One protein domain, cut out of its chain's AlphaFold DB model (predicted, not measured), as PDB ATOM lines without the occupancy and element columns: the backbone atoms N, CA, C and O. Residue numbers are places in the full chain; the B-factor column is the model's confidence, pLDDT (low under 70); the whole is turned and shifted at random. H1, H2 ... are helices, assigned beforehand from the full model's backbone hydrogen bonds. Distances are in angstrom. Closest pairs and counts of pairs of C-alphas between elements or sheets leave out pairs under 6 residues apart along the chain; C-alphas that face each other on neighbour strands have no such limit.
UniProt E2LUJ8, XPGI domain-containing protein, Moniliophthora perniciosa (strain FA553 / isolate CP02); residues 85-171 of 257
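This is residues 85 to 171 of the 257 residues of the protein "XPGI domain-containing protein" of Moniliophthora perniciosa (strain FA553 / isolate CP02) (UniProt E2LUJ8). Two helical hairpins meet: H3 and the longer H4 lie side by side along the longest axis, and H1 of the other hairpin, the closer pair H1 and H2, crosses H3 on the side away from H4. The printed part has 87 residues with four named helices, H1 to H4 in chain order, and no named strand: all helix. It is compact, radius of gyration of the C-alphas 12.9 A, spanning 36 by 30 by 28 A.

H1, residues 87 to 97, begins at C-alpha 87 (-25.250, -43.229, 4.694). H2 is residues 111 to 119, H3 122 to 132, 15.4 A long. H4, 137 to 157, 30.0 A long, ends at C-alpha 157 (-37.453, -28.830, 23.123).

H1 and H2 touch, closest C-alphas Ile 93 and Ala 114, 5.1 A, a hairpin at a shallow tilt of 35.0 degrees, only just short of steep. H1 touches H3, closest C-alphas Asp 89 and Gly 123, 4.8 A, at a steep tilt of 65 degrees. H3 and H4 touch, closest C-alphas Ala 129 and Met 140, 7.1 A, a hairpin at 4 degrees, opposite ways. H1 and H4 are apart. In H1, H2, H3 and H4 every O i to N i+4 pair is within hydrogen-bond range.

The printed part has no cut. The link H1 to H2 is long. Residues 94 to 111, 134 to 135 and 164 to 171 have pLDDT under 70.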
ATOM      1  N   LEU A  85     -33.103 -40.700   4.125       80.50
ATOM      2  CA  LEU A  85     -32.141 -41.445   4.927       80.50
ATOM      3  C   LEU A  85     -30.933 -41.832   4.070       80.50
ATOM      4  O   LEU A  85     -31.037 -42.677   3.178       80.50
ATOM      5  N   ASP A  86     -29.787 -41.232   4.370       83.75
ATOM      6  CA  ASP A  86     -28.528 -41.505   3.678       83.75
ATOM      7  C   ASP A  86     -27.522 -42.286   4.547       83.75
ATOM      8  O   ASP A  86     -27.796 -42.691   5.679       83.75
ATOM      9  N   LEU A  87     -26.327 -42.524   3.999       79.75
ATOM     10  CA  LEU A  87     -25.250 -43.229   4.694       79.75
ATOM     11  C   LEU A  87     -24.830 -42.534   6.001       79.75
ATOM     12  O   LEU A  87     -24.544 -43.210   6.988       79.75
ATOM     13  N   ALA A  88     -24.772 -41.199   6.019       81.06
ATOM     14  CA  ALA A  88     -24.380 -40.454   7.212       81.06
ATOM     15  C   ALA A  88     -25.418 -40.632   8.326       81.06
ATOM     16  O   ALA A  88     -25.054 -40.827   9.491       81.06
ATOM     17  N   ASP A  89     -26.695 -40.633   7.956       83.00
ATOM     18  CA  ASP A  89     -27.802 -40.880   8.871       83.00
ATOM     19  C   ASP A  89     -27.792 -42.317   9.407       83.00
ATOM     20  O   ASP A  89     -27.936 -42.522  10.612       83.00
ATOM     21  N   LEU A  90     -27.552 -43.314   8.551       76.81
ATOM     22  CA  LEU A  90     -27.451 -44.720   8.961       76.81
ATOM     23  C   LEU A  90     -26.295 -44.959   9.939       76.81
ATOM     24  O   LEU A  90     -26.493 -45.581  10.984       76.81
ATOM     25  N   ILE A  91     -25.112 -44.403   9.653       75.00
ATOM     26  CA  ILE A  91     -23.956 -44.461  10.559       75.00
ATOM     27  C   ILE A  91     -24.306 -43.813  11.902       75.00
ATOM     28  O   ILE A  91     -24.014 -44.367  12.961       75.00
ATOM     29  N   PHE A  92     -24.949 -42.647  11.879       78.50
ATOM     30  CA  PHE A  92     -25.350 -41.949  13.094       78.50
ATOM     31  C   PHE A  92     -26.374 -42.743  13.918       78.50
ATOM     32  O   PHE A  92     -26.258 -42.821  15.144       78.50
ATOM     33  N   ILE A  93     -27.342 -43.383  13.262       72.06
ATOM     34  CA  ILE A  93     -28.343 -44.227  13.921       72.06
ATOM     35  C   ILE A  93     -27.690 -45.446  14.581       72.06
ATOM     36  O   ILE A  93     -28.025 -45.756  15.729       72.06
ATOM     37  N   ALA A  94     -26.736 -46.088  13.900       69.81
ATOM     38  CA  ALA A  94     -25.961 -47.200  14.451       69.81
ATOM     39  C   ALA A  94     -25.131 -46.764  15.672       69.81
ATOM     40  O   ALA A  94     -25.136 -47.438  16.701       69.81
ATOM     41  N   LEU A  95     -24.499 -45.585  15.611       66.94
ATOM     42  CA  LEU A  95     -23.761 -45.010  16.744       66.94
ATOM     43  C   LEU A  95     -24.659 -44.728  17.959       66.94
ATOM     44  O   LEU A  95     -24.207 -44.848  19.095       66.94
ATOM     45  N   CYS A  96     -25.916 -44.340  17.740       64.31
ATOM     46  CA  CYS A  96     -26.853 -44.060  18.827       64.31
ATOM     47  C   CYS A  96     -27.439 -45.331  19.450       64.31
ATOM     48  O   CYS A  96     -27.596 -45.395  20.670       64.31
ATOM     49  N   SER A  97     -27.786 -46.308  18.609       55.56
ATOM     50  CA  SER A  97     -28.561 -47.492  19.001       55.56
ATOM     51  C   SER A  97     -27.698 -48.615  19.579       55.56
ATOM     52  O   SER A  97     -28.237 -49.525  20.205       55.56
ATOM     53  N   GLY A  98     -26.376 -48.530  19.405       49.88
ATOM     54  CA  GLY A  98     -25.469 -49.636  19.682       49.88
ATOM     55  C   GLY A  98     -25.521 -50.695  18.575       49.88
ATOM     56  O   GLY A  98     -26.491 -50.791  17.825       49.88
ATOM     57  N   GLY A  99     -24.453 -51.475  18.459       47.19
ATOM     58  CA  GLY A  99     -24.297 -52.549  17.478       47.19
ATOM     59  C   GLY A  99     -23.188 -53.507  17.900       47.19
ATOM     60  O   GLY A  99     -22.723 -53.451  19.041       47.19
ATOM     61  N   ASP A 100     -22.700 -54.333  16.980       38.22
ATOM     62  CA  ASP A 100     -21.691 -55.364  17.276       38.22
ATOM     63  C   ASP A 100     -20.382 -54.801  17.843       38.22
ATOM     64  O   ASP A 100     -19.676 -55.453  18.615       38.22
ATOM     65  N   TYR A 101     -20.081 -53.542  17.526       39.22
ATOM     66  CA  TYR A 101     -18.902 -52.849  18.032       39.22
ATOM     67  C   TYR A 101     -19.150 -51.983  19.286       39.22
ATOM     68  O   TYR A 101     -18.188 -51.409  19.809       39.22
ATOM     69  N   ASP A 102     -20.403 -51.847  19.742       42.25
ATOM     70  CA  ASP A 102     -20.830 -51.149  20.970       42.25
ATOM     71  C   ASP A 102     -22.203 -51.670  21.440       42.25
ATOM     72  O   ASP A 102     -23.249 -51.159  21.042       42.25
ATOM     73  N   ALA A 103     -22.205 -52.671  22.320       38.53
ATOM     74  CA  ALA A 103     -23.432 -53.310  22.796       38.53
ATOM     75  C   ALA A 103     -24.287 -52.442  23.745       38.53
ATOM     76  O   ALA A 103     -25.396 -52.845  24.095       38.53
ATOM     77  N   THR A 104     -23.784 -51.293  24.222       44.59
ATOM     78  CA  THR A 104     -24.502 -50.469  25.221       44.59
ATOM     79  C   THR A 104     -25.231 -49.290  24.577       44.59
ATOM     80  O   THR A 104     -26.301 -48.909  25.060       44.59
ATOM     81  N   GLY A 105     -24.681 -48.728  23.492       48.25
ATOM     82  CA  GLY A 105     -25.244 -47.556  22.815       48.25
ATOM     83  C   GLY A 105     -25.400 -46.344  23.745       48.25
ATOM     84  O   GLY A 105     -24.835 -46.288  24.843       48.25
ATOM     85  N   ILE A 106     -26.189 -45.347  23.327       56.25
ATOM     86  CA  ILE A 106     -26.546 -44.216  24.196       56.25
ATOM     87  C   ILE A 106     -27.741 -44.629  25.075       56.25
ATOM     88  O   ILE A 106     -28.833 -44.869  24.545       56.25
ATOM     89  N   PRO A 107     -27.608 -44.649  26.419       50.69
ATOM     90  CA  PRO A 107     -28.703 -45.021  27.309       50.69
ATOM     91  C   PRO A 107     -29.951 -44.173  27.041       50.69
ATOM     92  O   PRO A 107     -29.887 -42.946  27.005       50.69
ATOM     93  N   SER A 108     -31.105 -44.825  26.880       55.66
ATOM     94  CA  SER A 108     -32.399 -44.201  26.549       55.66
ATOM     95  C   SER A 108     -32.531 -43.564  25.150       55.66
ATOM     96  O   SER A 108     -33.591 -42.989  24.869       55.66
ATOM     97  N   CYS A 109     -31.542 -43.708  24.259       61.69
ATOM     98  CA  CYS A 109     -31.630 -43.327  22.844       61.69
ATOM     99  C   CYS A 109     -31.976 -44.553  21.983       61.69
ATOM    100  O   CYS A 109     -31.111 -45.236  21.450       61.69
ATOM    101  N   GLY A 110     -33.268 -44.872  21.882       63.16
ATOM    102  CA  GLY A 110     -33.726 -45.941  20.988       63.16
ATOM    103  C   GLY A 110     -33.745 -45.507  19.519       63.16
ATOM    104  O   GLY A 110     -33.739 -44.310  19.224       63.16
ATOM    105  N   ILE A 111     -33.908 -46.477  18.613       68.69
ATOM    106  CA  ILE A 111     -33.935 -46.287  17.148       68.69
ATOM    107  C   ILE A 111     -34.821 -45.116  16.683       68.69
ATOM    108  O   ILE A 111     -34.447 -44.368  15.791       68.69
ATOM    109  N   LYS A 112     -35.971 -44.887  17.333       75.69
ATOM    110  CA  LYS A 112     -36.895 -43.789  16.989       75.69
ATOM    111  C   LYS A 112     -36.322 -42.400  17.288       75.69
ATOM    112  O   LYS A 112     -36.593 -41.459  16.557       75.69
ATOM    113  N   ILE A 113     -35.567 -42.269  18.380       73.94
ATOM    114  CA  ILE A 113     -34.919 -41.005  18.760       73.94
ATOM    115  C   ILE A 113     -33.704 -40.780  17.864       73.94
ATOM    116  O   ILE A 113     -33.534 -39.682  17.347       73.94
ATOM    117  N   ALA A 114     -32.910 -41.826  17.634       75.88
ATOM    118  CA  ALA A 114     -31.767 -41.782  16.733       75.88
ATOM    119  C   ALA A 114     -32.176 -41.370  15.311       75.88
ATOM    120  O   ALA A 114     -31.577 -40.466  14.738       75.88
ATOM    121  N   TYR A 115     -33.246 -41.970  14.782       81.25
ATOM    122  CA  TYR A 115     -33.811 -41.608  13.485       81.25
ATOM    123  C   TYR A 115     -34.311 -40.158  13.460       81.25
ATOM    124  O   TYR A 115     -33.960 -39.418  12.551       81.25
ATOM    125  N   GLY A 116     -35.048 -39.711  14.484       82.62
ATOM    126  CA  GLY A 116     -35.505 -38.319  14.561       82.62
ATOM    127  C   GLY A 116     -34.355 -37.303  14.624       82.62
ATOM    128  O   GLY A 116     -34.414 -36.259  13.982       82.62
ATOM    129  N   LEU A 117     -33.269 -37.619  15.336       81.50
ATOM    130  CA  LEU A 117     -32.054 -36.795  15.351       81.50
ATOM    131  C   LEU A 117     -31.316 -36.822  13.999       81.50
ATOM    132  O   LEU A 117     -30.764 -35.805  13.584       81.50
ATOM    133  N   ALA A 118     -31.318 -37.955  13.294       84.81
ATOM    134  CA  ALA A 118     -30.773 -38.035  11.941       84.81
ATOM    135  C   ALA A 118     -31.568 -37.137  10.977       84.81
ATOM    136  O   ALA A 118     -30.984 -36.300  10.292       84.81
ATOM    137  N   GLN A 119     -32.904 -37.205  11.032       88.06
ATOM    138  CA  GLN A 119     -33.796 -36.330  10.264       88.06
ATOM    139  C   GLN A 119     -33.607 -34.843  10.595       88.06
ATOM    140  O   GLN A 119     -33.705 -34.003   9.706       88.06
ATOM    141  N   ALA A 120     -33.272 -34.512  11.845       89.12
ATOM    142  CA  ALA A 120     -32.923 -33.150  12.250       89.12
ATOM    143  C   ALA A 120     -31.531 -32.689  11.754       89.12
ATOM    144  O   ALA A 120     -31.123 -31.561  12.023       89.12
ATOM    145  N   GLY A 121     -30.790 -33.535  11.027       90.81
ATOM    146  CA  GLY A 121     -29.523 -33.200  10.371       90.81
ATOM    147  C   GLY A 121     -28.268 -33.453  11.208       90.81
ATOM    148  O   GLY A 121     -27.157 -33.205  10.728       90.81
ATOM    149  N   PHE A 122     -28.399 -33.980  12.432       84.31
ATOM    150  CA  PHE A 122     -27.251 -34.187  13.324       84.31
ATOM    151  C   PHE A 122     -26.282 -35.262  12.823       84.31
ATOM    152  O   PHE A 122     -25.075 -35.149  13.059       84.31
ATOM    153  N   GLY A 123     -26.789 -36.280  12.117       83.00
ATOM    154  CA  GLY A 123     -25.960 -37.311  11.491       83.00
ATOM    155  C   GLY A 123     -25.068 -36.730  10.397       83.00
ATOM    156  O   GLY A 123     -23.844 -36.870  10.442       83.00
ATOM    157  N   LYS A 124     -25.670 -35.968   9.478       87.81
ATOM    158  CA  LYS A 124     -24.978 -35.291   8.369       87.81
ATOM    159  C   LYS A 124     -23.938 -34.292   8.860       87.81
ATOM    160  O   LYS A 124     -22.800 -34.324   8.395       87.81
ATOM    161  N   SER A 125     -24.279 -33.456   9.845       89.06
ATOM    162  CA  SER A 125     -23.330 -32.481  10.394       89.06
ATOM    163  C   SER A 125     -22.124 -33.163  11.048       89.06
ATOM    164  O   SER A 125     -20.990 -32.713  10.878       89.06
ATOM    165  N   LEU A 126     -22.349 -34.261  11.781       81.38
ATOM    166  CA  LEU A 126     -21.276 -35.024  12.418       81.38
ATOM    167  C   LEU A 126     -20.389 -35.714  11.377       81.38
ATOM    168  O   LEU A 126     -19.164 -35.659  11.487       81.38
ATOM    169  N   TYR A 127     -20.993 -36.333  10.364       78.19
ATOM    170  CA  TYR A 127     -20.273 -36.975   9.267       78.19
ATOM    171  C   TYR A 127     -19.409 -35.971   8.495       78.19
ATOM    172  O   TYR A 127     -18.228 -36.224   8.234       78.19
ATOM    173  N   GLN A 128     -19.966 -34.800   8.183       84.56
ATOM    174  CA  GLN A 128     -19.235 -33.728   7.519       84.56
ATOM    175  C   GLN A 128     -18.048 -33.271   8.368       84.56
ATOM    176  O   GLN A 128     -16.924 -33.245   7.877       84.56
ATOM    177  N   ALA A 129     -18.244 -33.003   9.660       75.81
ATOM    178  CA  ALA A 129     -17.134 -32.640  10.535       75.81
ATOM    179  C   ALA A 129     -16.059 -33.743  10.588       75.81
ATOM    180  O   ALA A 129     -14.867 -33.480  10.408       75.81
ATOM    181  N   ALA A 130     -16.467 -35.001  10.755       74.25
ATOM    182  CA  ALA A 130     -15.555 -36.141  10.808       74.25
ATOM    183  C   ALA A 130     -14.740 -36.338   9.518       74.25
ATOM    184  O   ALA A 130     -13.643 -36.893   9.576       74.25
ATOM    185  N   THR A 131     -15.237 -35.886   8.368       74.44
ATOM    186  CA  THR A 131     -14.542 -36.017   7.079       74.44
ATOM    187  C   THR A 131     -13.719 -34.779   6.729       74.44
ATOM    188  O   THR A 131     -12.593 -34.925   6.258       74.44
ATOM    189  N   THR A 132     -14.203 -33.570   7.020       77.94
ATOM    190  CA  THR A 132     -13.548 -32.325   6.579       77.94
ATOM    191  C   THR A 132     -12.563 -31.734   7.586       77.94
ATOM    192  O   THR A 132     -11.662 -31.002   7.190       77.94
ATOM    193  N   MET A 133     -12.735 -31.988   8.888       73.25
ATOM    194  CA  MET A 133     -11.930 -31.357   9.951       73.25
ATOM    195  C   MET A 133     -11.240 -32.366  10.877       73.25
ATOM    196  O   MET A 133     -10.775 -32.008  11.952       73.25
ATOM    197  N   SER A 134     -11.112 -33.628  10.456       63.25
ATOM    198  CA  SER A 134     -10.479 -34.682  11.268       63.25
ATOM    199  C   SER A 134      -9.007 -34.438  11.619       63.25
ATOM    200  O   SER A 134      -8.519 -35.005  12.595       63.25
ATOM    201  N   HIS A 135      -8.302 -33.605  10.852       66.75
ATOM    202  CA  HIS A 135      -6.896 -33.272  11.090       66.75
ATOM    203  C   HIS A 135      -6.697 -32.103  12.072       66.75
ATOM    204  O   HIS A 135      -5.580 -31.893  12.538       66.75
ATOM    205  N   ASP A 136      -7.765 -31.370  12.407       75.06
ATOM    206  CA  ASP A 136      -7.744 -30.220  13.312       75.06
ATOM    207  C   ASP A 136      -8.483 -30.567  14.607       75.06
ATOM    208  O   ASP A 136      -9.710 -30.483  14.711       75.06
ATOM    209  N   GLN A 137      -7.712 -31.004  15.600       71.38
ATOM    210  CA  GLN A 137      -8.261 -31.485  16.861       71.38
ATOM    211  C   GLN A 137      -9.003 -30.385  17.632       71.38
ATOM    212  O   GLN A 137     -10.071 -30.646  18.181       71.38
ATOM    213  N   THR A 138      -8.477 -29.160  17.659       75.56
ATOM    214  CA  THR A 138      -9.085 -28.050  18.405       75.56
ATOM    215  C   THR A 138     -10.425 -27.662  17.796       75.56
ATOM    216  O   THR A 138     -11.433 -27.594  18.502       75.56
ATOM    217  N   ARG A 139     -10.471 -27.510  16.471       76.69
ATOM    218  CA  ARG A 139     -11.710 -27.196  15.756       76.69
ATOM    219  C   ARG A 139     -12.745 -28.313  15.872       76.69
ATOM    220  O   ARG A 139     -13.931 -28.037  16.037       76.69
ATOM    221  N   MET A 140     -12.304 -29.570  15.830       72.81
ATOM    222  CA  MET A 140     -13.170 -30.723  16.072       72.81
ATOM    223  C   MET A 140     -13.759 -30.692  17.490       72.81
ATOM    224  O   MET A 140     -14.953 -30.920  17.669       72.81
ATOM    225  N   GLU A 141     -12.955 -30.398  18.511       73.75
ATOM    226  CA  GLU A 141     -13.421 -30.318  19.900       73.75
ATOM    227  C   GLU A 141     -14.438 -29.187  20.118       73.75
ATOM    228  O   GLU A 141     -15.428 -29.384  20.832       73.75
ATOM    229  N   GLU A 142     -14.233 -28.030  19.486       77.31
ATOM    230  CA  GLU A 142     -15.177 -26.906  19.498       77.31
ATOM    231  C   GLU A 142     -16.487 -27.250  18.787       77.31
ATOM    232  O   GLU A 142     -17.560 -27.080  19.373       77.31
ATOM    233  N   PHE A 143     -16.405 -27.814  17.578       80.56
ATOM    234  CA  PHE A 143     -17.569 -28.301  16.841       80.56
ATOM    235  C   PHE A 143     -18.365 -29.302  17.679       80.56
ATOM    236  O   PHE A 143     -19.561 -29.124  17.891       80.56
ATOM    237  N   LEU A 144     -17.697 -30.320  18.228       75.56
ATOM    238  CA  LEU A 144     -18.352 -31.344  19.033       75.56
ATOM    239  C   LEU A 144     -18.953 -30.771  20.323       75.56
ATOM    240  O   LEU A 144     -19.881 -31.357  20.874       75.56
ATOM    241  N   ARG A 145     -18.429 -29.666  20.863       75.31
ATOM    242  CA  ARG A 145     -19.025 -28.991  22.024       75.31
ATOM    243  C   ARG A 145     -20.343 -28.316  21.652       75.31
ATOM    244  O   ARG A 145     -21.328 -28.543  22.351       75.31
ATOM    245  N   GLY A 146     -20.357 -27.543  20.565       70.50
ATOM    246  CA  GLY A 146     -21.568 -26.897  20.048       70.50
ATOM    247  C   GLY A 146     -22.617 -27.924  19.631       70.50
ATOM    248  O   GLY A 146     -23.709 -27.953  20.184       70.50
ATOM    249  N   TRP A 147     -22.216 -28.881  18.796       82.06
ATOM    250  CA  TRP A 147     -23.073 -29.960  18.308       82.06
ATOM    251  C   TRP A 147     -23.740 -30.761  19.440       82.06
ATOM    252  O   TRP A 147     -24.918 -31.107  19.362       82.06
ATOM    253  N   ARG A 148     -23.027 -31.017  20.549       70.00
ATOM    254  CA  ARG A 148     -23.615 -31.667  21.736       70.00
ATOM    255  C   ARG A 148     -24.642 -30.787  22.445       70.00
ATOM    256  O   ARG A 148     -25.638 -31.317  22.936       70.00
ATOM    257  N   ALA A 149     -24.385 -29.484  22.552       72.94
ATOM    258  CA  ALA A 149     -25.337 -28.547  23.139       72.94
ATOM    259  C   ALA A 149     -26.625 -28.496  22.307       72.94
ATOM    260  O   ALA A 149     -27.714 -28.549  22.878       72.94
ATOM    261  N   ASP A 150     -26.491 -28.517  20.982       79.12
ATOM    262  CA  ASP A 150     -27.612 -28.499  20.044       79.12
ATOM    263  C   ASP A 150     -28.461 -29.776  20.147       79.12
ATOM    264  O   ASP A 150     -29.680 -29.686  20.284       79.12
ATOM    265  N   ILE A 151     -27.844 -30.964  20.210       78.06
ATOM    266  CA  ILE A 151     -28.578 -32.221  20.461       78.06
ATOM    267  C   ILE A 151     -29.290 -32.189  21.812       78.06
ATOM    268  O   ILE A 151     -30.447 -32.594  21.925       78.06
ATOM    269  N   ALA A 152     -28.608 -31.732  22.864       73.94
ATOM    270  CA  ALA A 152     -29.193 -31.685  24.199       73.94
ATOM    271  C   ALA A 152     -30.361 -30.690  24.273       73.94
ATOM    272  O   ALA A 152     -31.304 -30.902  25.039       73.94
ATOM    273  N   GLN A 153     -30.299 -29.603  23.505       73.75
ATOM    274  CA  GLN A 153     -31.406 -28.673  23.348       73.75
ATOM    275  C   GLN A 153     -32.550 -29.336  22.582       73.75
ATOM    276  O   GLN A 153     -33.674 -29.340  23.078       73.75
ATOM    277  N   GLU A 154     -32.258 -29.980  21.452       81.25
ATOM    278  CA  GLU A 154     -33.263 -30.635  20.621       81.25
ATOM    279  C   GLU A 154     -34.012 -31.739  21.374       81.25
ATOM    280  O   GLU A 154     -35.236 -31.790  21.339       81.25
ATOM    281  N   LEU A 155     -33.317 -32.565  22.157       74.06
ATOM    282  CA  LEU A 155     -33.953 -33.594  22.990       74.06
ATOM    283  C   LEU A 155     -34.912 -33.008  24.044       74.06
ATOM    284  O   LEU A 155     -35.914 -33.641  24.400       74.06
ATOM    285  N   ARG A 156     -34.629 -31.794  24.538       74.00
ATOM    286  CA  ARG A 156     -35.480 -31.089  25.510       74.00
ATOM    287  C   ARG A 156     -36.664 -30.396  24.845       74.00
ATOM    288  O   ARG A 156     -37.778 -30.467  25.369       74.00
ATOM    289  N   THR A 157     -36.437 -29.695  23.738       79.69
ATOM    290  CA  THR A 157     -37.453 -28.830  23.123       79.69
ATOM    291  C   THR A 157     -38.235 -29.502  22.012       79.69
ATOM    292  O   THR A 157     -39.394 -29.133  21.820       79.69
ATOM    293  N   ASN A 158     -37.645 -30.492  21.339       82.75
ATOM    294  CA  ASN A 158     -38.091 -31.027  20.054       82.75
ATOM    295  C   ASN A 158     -38.378 -29.884  19.068       82.75
ATOM    296  O   ASN A 158     -39.499 -29.761  18.575       82.75
ATOM    297  N   ALA A 159     -37.417 -28.967  18.897       83.12
ATOM    298  CA  ALA A 159     -37.637 -27.754  18.110       83.12
ATOM    299  C   ALA A 159     -37.773 -28.070  16.614       83.12
ATOM    300  O   ALA A 159     -38.520 -27.382  15.921       83.12
ATOM    301  N   SER A 160     -37.117 -29.133  16.140       84.69
ATOM    302  CA  SER A 160     -37.267 -29.651  14.775       84.69
ATOM    303  C   SER A 160     -38.611 -30.348  14.537       84.69
ATOM    304  O   SER A 160     -39.054 -30.461  13.398       84.69
ATOM    305  N   GLY A 161     -39.264 -30.835  15.597       85.19
ATOM    306  CA  GLY A 161     -40.466 -31.663  15.493       85.19
ATOM    307  C   GLY A 161     -40.203 -33.100  15.021       85.19
ATOM    308  O   GLY A 161     -41.156 -33.862  14.876       85.19
ATOM    309  N   CYS A 162     -38.942 -33.494  14.815       81.69
ATOM    310  CA  CYS A 162     -38.567 -34.819  14.313       81.69
ATOM    311  C   CYS A 162     -38.551 -35.907  15.401       81.69
ATOM    312  O   CYS A 162     -38.489 -37.097  15.090       81.69
ATOM    313  N   LEU A 163     -38.601 -35.542  16.688       76.38
ATOM    314  CA  LEU A 163     -38.607 -36.511  17.786       76.38
ATOM    315  C   LEU A 163     -40.039 -36.951  18.146       76.38
ATOM    316  O   LEU A 163     -40.952 -36.126  18.183       76.38
ATOM    317  N   PRO A 164     -40.248 -38.230  18.521       62.53
ATOM    318  CA  PRO A 164     -41.576 -38.754  18.852       62.53
ATOM    319  C   PRO A 164     -42.183 -38.156  20.135       62.53
ATOM    320  O   PRO A 164     -43.401 -38.098  20.260       62.53
ATOM    321  N   MET A 165     -41.357 -37.738  21.103       62.06
ATOM    322  CA  MET A 165     -41.762 -37.046  22.336       62.06
ATOM    323  C   MET A 165     -40.587 -36.234  22.897       62.06
ATOM    324  O   MET A 165     -39.429 -36.595  22.686       62.06
ATOM    325  N   LYS A 166     -40.878 -35.193  23.689       58.25
ATOM    326  CA  LYS A 166     -39.868 -34.494  24.506       58.25
ATOM    327  C   LYS A 166     -39.385 -35.436  25.617       58.25
ATOM    328  O   LYS A 166     -40.214 -35.962  26.360       58.25
ATOM    329  N   LYS A 167     -38.073 -35.657  25.755       54.66
ATOM    330  CA  LYS A 167     -37.507 -36.514  26.815       54.66
ATOM    331  C   LYS A 167     -36.362 -35.806  27.549       54.66
ATOM    332  O   LYS A 167     -35.294 -35.636  26.966       54.66
ATOM    333  N   PRO A 168     -36.508 -35.478  28.845       47.50
ATOM    334  CA  PRO A 168     -35.350 -35.257  29.700       47.50
ATOM    335  C   PRO A 168     -34.720 -36.622  30.033       47.50
ATOM    336  O   PRO A 168     -35.376 -37.491  30.604       47.50
ATOM    337  N   LEU A 169     -33.465 -36.851  29.642       46.97
ATOM    338  CA  LEU A 169     -32.696 -38.035  30.045       46.97
ATOM    339  C   LEU A 169     -32.514 -38.040  31.580       46.97
ATOM    340  O   LEU A 169     -31.938 -37.098  32.116       46.97
ATOM    341  N   MET A 170     -32.991 -39.074  32.289       34.78
ATOM    342  CA  MET A 170     -32.701 -39.319  33.717       34.78
ATOM    343  C   MET A 170     -31.606 -40.391  33.860       34.78
ATOM    344  O   MET A 170     -31.709 -41.437  33.220       34.78
ATOM    345  N   MET A 171     -30.585 -40.159  34.702       37.97
ATOM    346  CA  MET A 171     -29.504 -41.119  35.000       37.97
ATOM    347  C   MET A 171     -29.501 -41.595  36.467       37.97
ATOM    348  O   MET A 171     -29.707 -40.822  37.404       37.97
TER     349      MET A 171